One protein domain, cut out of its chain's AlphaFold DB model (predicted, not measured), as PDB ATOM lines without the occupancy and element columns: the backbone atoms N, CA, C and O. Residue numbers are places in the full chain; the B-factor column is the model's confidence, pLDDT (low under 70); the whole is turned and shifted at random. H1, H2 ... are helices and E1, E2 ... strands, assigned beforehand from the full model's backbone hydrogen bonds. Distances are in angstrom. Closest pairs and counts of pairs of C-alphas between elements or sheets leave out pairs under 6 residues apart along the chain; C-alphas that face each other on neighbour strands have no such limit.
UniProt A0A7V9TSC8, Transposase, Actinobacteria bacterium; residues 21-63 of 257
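What this domain is: This is residues 21 to 63 of the 257 residues of the protein "Transposase" of Actinobacteria bacterium (UniProt A0A7V9TSC8). A two-stranded hairpin, E1 and E2, makes one side of an open arch; H1 packs beside the hairpin end where Thr 21 and Glu 37 lie, and the chain then leads away from the strands to the short H2. Residues 49 to 55 and the closing stretch 57 to 63 stick out with little around them. The printed part has 43 residues, with two named strands followed by two named helices, E1, E2, H1, H2; the sheet is antiparallel and the class is mixed, helices and strands. It is only just compact, close to loose, with a radius of gyration of the C-alphas of 10.7 A and spans of 26 by 22 by 17 A.

Where its parts are: Find C-alpha 21 at (40.759, 16.686, 4.513); from there E1 runs over residues 21 to 24, 9.8 A. E2, residues 32 to 37, covers 14.7 A and ends at C-alpha 37, (47.024, 16.964, 3.588). H1 is residues 41 to 49, 12.1 A, and H2 is residues 53 to 57, 6.0 A, ending at C-alpha 57, (36.955, -4.822, 6.102).

How they stand to each other: Look first at the hairpin: E1 and E2 are antiparallel at 171 degrees, with N 23 and O 34 at 2.8 A and N 36 and O 21 at 3.0 A, within hydrogen-bond range. The closest C-alphas of E2 and H1, Val 36 and Trp 47, are 6.7 A apart. H1 and H2 are close but not clearly touching: their closest C-alphas, Leu 48 and Arg 56, are 7.6 A apart. H2 is apart from E1 and E2. In H1 and H2 every O i to N i+4 pair is within hydrogen-bond range.

The domain as a whole: The two farthest C-alphas, Gly 29 and Thr 42, are 27.5 A apart. The printed part has no cut and no long link. Look for pLDDT under 70 at residues 24 to 31, 38, 41 and 53 to 61; the mean of the printed part is 70.6.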
ATOM      1  N   THR A  21      41.988  17.478   4.508       72.56
ATOM      2  CA  THR A  21      40.759  16.686   4.513       72.56
ATOM      3  C   THR A  21      40.643  15.929   5.830       72.56
ATOM      4  O   THR A  21      41.429  15.023   6.103       72.56
ATOM      5  N   GLY A  22      39.648  16.293   6.640       70.69
ATOM      6  CA  GLY A  22      39.272  15.577   7.858       70.69
ATOM      7  C   GLY A  22      38.238  14.480   7.589       70.69
ATOM      8  O   GLY A  22      37.254  14.695   6.880       70.69
ATOM      9  N   PHE A  23      38.437  13.313   8.193       74.94
ATOM     10  CA  PHE A  23      37.505  12.186   8.214       74.94
ATOM     11  C   PHE A  23      36.829  12.151   9.573       74.94
ATOM     12  O   PHE A  23      37.515  12.106  10.588       74.94
ATOM     13  N   VAL A  24      35.503  12.166   9.622       69.31
ATOM     14  CA  VAL A  24      34.745  12.238  10.877       69.31
ATOM     15  C   VAL A  24      33.691  11.147  10.869       69.31
ATOM     16  O   VAL A  24      33.076  10.891   9.832       69.31
ATOM     17  N   ASP A  25      33.492  10.504  12.014       69.62
ATOM     18  CA  ASP A  25      32.384   9.579  12.199       69.62
ATOM     19  C   ASP A  25      31.068  10.364  12.155       69.62
ATOM     20  O   ASP A  25      30.909  11.385  12.820       69.62
ATOM     21  N   LEU A  26      30.121   9.929  11.332       63.72
ATOM     22  CA  LEU A  26      28.791  10.541  11.288       63.72
ATOM     23  C   LEU A  26      27.774   9.744  12.117       63.72
ATOM     24  O   LEU A  26      26.696  10.265  12.408       63.72
ATOM     25  N   ALA A  27      28.128   8.526  12.535       55.94
ATOM     26  CA  ALA A  27      27.400   7.725  13.510       55.94
ATOM     27  C   ALA A  27      28.021   7.894  14.918       55.94
ATOM     28  O   ALA A  27      29.102   8.450  15.084       55.94
ATOM     29  N   GLY A  28      27.313   7.476  15.972       64.62
ATOM     30  CA  GLY A  28      27.869   7.440  17.334       64.62
ATOM     31  C   GLY A  28      28.361   8.791  17.886       64.62
ATOM     32  O   GLY A  28      27.647   9.792  17.836       64.62
ATOM     33  N   GLY A  29      29.568   8.801  18.465       57.53
ATOM     34  CA  GLY A  29      30.167   9.948  19.170       57.53
ATOM     35  C   GLY A  29      30.745  11.049  18.273       57.53
ATOM     36  O   GLY A  29      31.246  12.045  18.788       57.53
ATOM     37  N   GLN A  30      30.672  10.882  16.950       64.31
ATOM     38  CA  GLN A  30      31.031  11.896  15.954       64.31
ATOM     39  C   GLN A  30      32.467  12.448  16.051       64.31
ATOM     40  O   GLN A  30      32.713  13.640  15.861       64.31
ATOM     41  N   GLY A  31      33.424  11.570  16.370       63.34
ATOM     42  CA  GLY A  31      34.842  11.907  16.516       63.34
ATOM     43  C   GLY A  31      35.602  11.998  15.186       63.34
ATOM     44  O   GLY A  31      35.203  11.412  14.179       63.34
ATOM     45  N   LEU A  32      36.730  12.718  15.188       71.19
ATOM     46  CA  LEU A  32      37.680  12.747  14.069       71.19
ATOM     47  C   LEU A  32      38.359  11.370  13.939       71.19
ATOM     48  O   LEU A  32      39.062  10.927  14.842       71.19
ATOM     49  N   LEU A  33      38.153  10.706  12.806       73.31
ATOM     50  CA  LEU A  33      38.746   9.416  12.437       73.31
ATOM     51  C   LEU A  33      40.148   9.568  11.828       73.31
ATOM     52  O   LEU A  33      40.944   8.630  11.841       73.31
ATOM     53  N   GLY A  34      40.456  10.740  11.275       74.25
ATOM     54  CA  GLY A  34      41.795  11.088  10.814       74.25
ATOM     55  C   GLY A  34      41.819  12.309   9.909       74.25
ATOM     56  O   GLY A  34      40.786  12.912   9.632       74.25
ATOM     57  N   GLN A  35      43.012  12.665   9.449       75.62
ATOM     58  CA  GLN A  35      43.271  13.855   8.645       75.62
ATOM     59  C   GLN A  35      44.362  13.552   7.615       75.62
ATOM     60  O   GLN A  35      45.261  12.752   7.886       75.62
ATOM     61  N   VAL A  36      44.260  14.159   6.435       78.31
ATOM     62  CA  VAL A  36      45.281  14.087   5.383       78.31
ATOM     63  C   VAL A  36      45.469  15.456   4.740       78.31
ATOM     64  O   VAL A  36      44.503  16.199   4.570       78.31
ATOM     65  N   GLU A  37      46.708  15.779   4.383       76.50
ATOM     66  CA  GLU A  37      47.024  16.964   3.588       76.50
ATOM     67  C   GLU A  37      46.468  16.812   2.162       76.50
ATOM     68  O   GLU A  37      46.507  15.741   1.548       76.50
ATOM     69  N   GLY A  38      45.923  17.901   1.638       69.50
ATOM     70  CA  GLY A  38      45.287  18.007   0.336       69.50
ATOM     71  C   GLY A  38      43.777  17.755   0.335       69.50
ATOM     72  O   GLY A  38      43.201  17.078   1.187       69.50
ATOM     73  N   ARG A  39      43.109  18.309  -0.685       70.19
ATOM     74  CA  ARG A  39      41.642  18.218  -0.916       70.19
ATOM     75  C   ARG A  39      41.234  17.296  -2.067       70.19
ATOM     76  O   ARG A  39      40.098  17.341  -2.537       70.19
ATOM     77  N   THR A  40      42.180  16.545  -2.616       71.19
ATOM     78  CA  THR A  40      41.948  15.758  -3.830       71.19
ATOM     79  C   THR A  40      41.373  14.385  -3.501       71.19
ATOM     80  O   THR A  40      41.650  13.799  -2.453       71.19
ATOM     81  N   SER A  41      40.610  13.815  -4.437       65.50
ATOM     82  CA  SER A  41      40.157  12.422  -4.331       65.50
ATOM     83  C   SER A  41      41.333  11.441  -4.252       65.50
ATOM     84  O   SER A  41      41.199  10.385  -3.639       65.50
ATOM     85  N   THR A  42      42.492  11.798  -4.810       72.94
ATOM     86  CA  THR A  42      43.748  11.048  -4.687       72.94
ATOM     87  C   THR A  42      44.257  11.015  -3.248       72.94
ATOM     88  O   THR A  42      44.540   9.928  -2.752       72.94
ATOM     89  N   ALA A  43      44.310  12.159  -2.553       74.75
ATOM     90  CA  ALA A  43      44.715  12.223  -1.144       74.75
ATOM     91  C   ALA A  43      43.794  11.367  -0.257       74.75
ATOM     92  O   ALA A  43      44.258  10.571   0.559       74.75
ATOM     93  N   VAL A  44      42.482  11.442  -0.502       73.06
ATOM     94  CA  VAL A  44      41.482  10.628   0.202       73.06
ATOM     95  C   VAL A  44      41.660   9.132  -0.063       73.06
ATOM     96  O   VAL A  44      41.648   8.329   0.870       73.06
ATOM     97  N   ARG A  45      41.850   8.738  -1.328       74.75
ATOM     98  CA  ARG A  45      42.083   7.334  -1.704       74.75
ATOM     99  C   ARG A  45      43.375   6.797  -1.093       74.75
ATOM    100  O   ARG A  45      43.356   5.689  -0.570       74.75
ATOM    101  N   GLY A  46      44.454   7.580  -1.118       81.06
ATOM    102  CA  GLY A  46      45.729   7.218  -0.497       81.06
ATOM    103  C   GLY A  46      45.591   7.015   1.012       81.06
ATOM    104  O   GLY A  46      46.035   5.996   1.539       81.06
ATOM    105  N   TRP A  47      44.884   7.921   1.696       81.06
ATOM    106  CA  TRP A  47      44.595   7.780   3.124       81.06
ATOM    107  C   TRP A  47      43.810   6.496   3.436       81.06
ATOM    108  O   TRP A  47      44.189   5.760   4.346       81.06
ATOM    109  N   LEU A  48      42.772   6.178   2.651       74.56
ATOM    110  CA  LEU A  48      41.984   4.946   2.809       74.56
ATOM    111  C   LEU A  48      42.810   3.678   2.542       74.56
ATOM    112  O   LEU A  48      42.673   2.690   3.264       74.56
ATOM    113  N   GLN A  49      43.672   3.693   1.521       75.75
ATOM    114  CA  GLN A  49      44.551   2.569   1.179       75.75
ATOM    115  C   GLN A  49      45.593   2.294   2.269       75.75
ATOM    116  O   GLN A  49      45.914   1.136   2.526       75.75
ATOM    117  N   ALA A  50      46.067   3.341   2.948       79.25
ATOM    118  CA  ALA A  50      46.999   3.244   4.068       79.25
ATOM    119  C   ALA A  50      46.348   2.755   5.380       79.25
ATOM    120  O   ALA A  50      47.015   2.693   6.417       79.25
ATOM    121  N   ARG A  51      45.043   2.448   5.401       80.12
ATOM    122  CA  ARG A  51      44.383   1.816   6.555       80.12
ATOM    123  C   ARG A  51      44.534   0.298   6.504       80.12
ATOM    124  O   ARG A  51      44.598  -0.308   5.429       80.12
ATOM    125  N   SER A  52      44.584  -0.305   7.693       72.31
ATOM    126  CA  SER A  52      44.728  -1.751   7.840       72.31
ATOM    127  C   SER A  52      43.623  -2.483   7.078       72.31
ATOM    128  O   SER A  52      42.528  -1.959   6.855       72.31
ATOM    129  N   GLU A  53      43.911  -3.714   6.675       68.12
ATOM    130  CA  GLU A  53      42.917  -4.573   6.037       68.12
ATOM    131  C   GLU A  53      41.675  -4.744   6.924       68.12
ATOM    132  O   GLU A  53      40.560  -4.677   6.422       68.12
ATOM    133  N   ALA A  54      41.857  -4.786   8.250       64.25
ATOM    134  CA  ALA A  54      40.772  -4.761   9.228       64.25
ATOM    135  C   ALA A  54      39.910  -3.484   9.159       64.25
ATOM    136  O   ALA A  54      38.690  -3.575   9.215       64.25
ATOM    137  N   SER A  55      40.496  -2.293   8.984       66.19
ATOM    138  CA  SER A  55      39.725  -1.049   8.817       66.19
ATOM    139  C   SER A  55      38.962  -0.998   7.492       66.19
ATOM    140  O   SER A  55      37.837  -0.503   7.449       66.19
ATOM    141  N   ARG A  56      39.551  -1.523   6.409       65.19
ATOM    142  CA  ARG A  56      38.869  -1.633   5.107       65.19
ATOM    143  C   ARG A  56      37.744  -2.674   5.154       65.19
ATOM    144  O   ARG A  56      36.668  -2.418   4.623       65.19
ATOM    145  N   ALA A  57      37.957  -3.787   5.854       65.75
ATOM    146  CA  ALA A  57      36.955  -4.822   6.102       65.75
ATOM    147  C   ALA A  57      35.850  -4.380   7.078       65.75
ATOM    148  O   ALA A  57      34.743  -4.904   7.006       65.75
ATOM    149  N   ALA A  58      36.120  -3.410   7.958       65.56
ATOM    150  CA  ALA A  58      35.143  -2.860   8.900       65.56
ATOM    151  C   ALA A  58      34.134  -1.889   8.255       65.56
ATOM    152  O   ALA A  58      33.107  -1.588   8.861       65.56
ATOM    153  N   LEU A  59      34.388  -1.409   7.031       69.00
ATOM    154  CA  LEU A  59      33.521  -0.464   6.315       69.00
ATOM    155  C   LEU A  59      33.058  -0.989   4.938       69.00
ATOM    156  O   LEU A  59      33.128  -0.256   3.948       69.00
ATOM    157  N   PRO A  60      32.534  -2.227   4.832       65.00
ATOM    158  CA  PRO A  60      32.198  -2.827   3.540       65.00
ATOM    159  C   PRO A  60      31.012  -2.129   2.850       65.00
ATOM    160  O   PRO A  60      30.821  -2.282   1.648       65.00
ATOM    161  N   GLY A  61      30.224  -1.347   3.599       68.31
ATOM    162  CA  GLY A  61      29.054  -0.607   3.118       68.31
ATOM    163  C   GLY A  61      29.211   0.916   3.101       68.31
ATOM    164  O   GLY A  61      28.199   1.617   3.070       68.31
ATOM    165  N   ALA A  62      30.434   1.452   3.175       71.94
ATOM    166  CA  ALA A  62      30.638   2.901   3.173       71.94
ATOM    167  C   ALA A  62      30.102   3.546   1.884       71.94
ATOM    168  O   ALA A  62      30.432   3.136   0.770       71.94
ATOM    169  N   ARG A  63      29.284   4.593   2.036       76.50
ATOM    170  CA  ARG A  63      28.716   5.370   0.928       76.50
ATOM    171  C   ARG A  63      29.252   6.798   0.980       76.50
ATOM    172  O   ARG A  63      29.343   7.389   2.051       76.50
TER     173      ARG A  63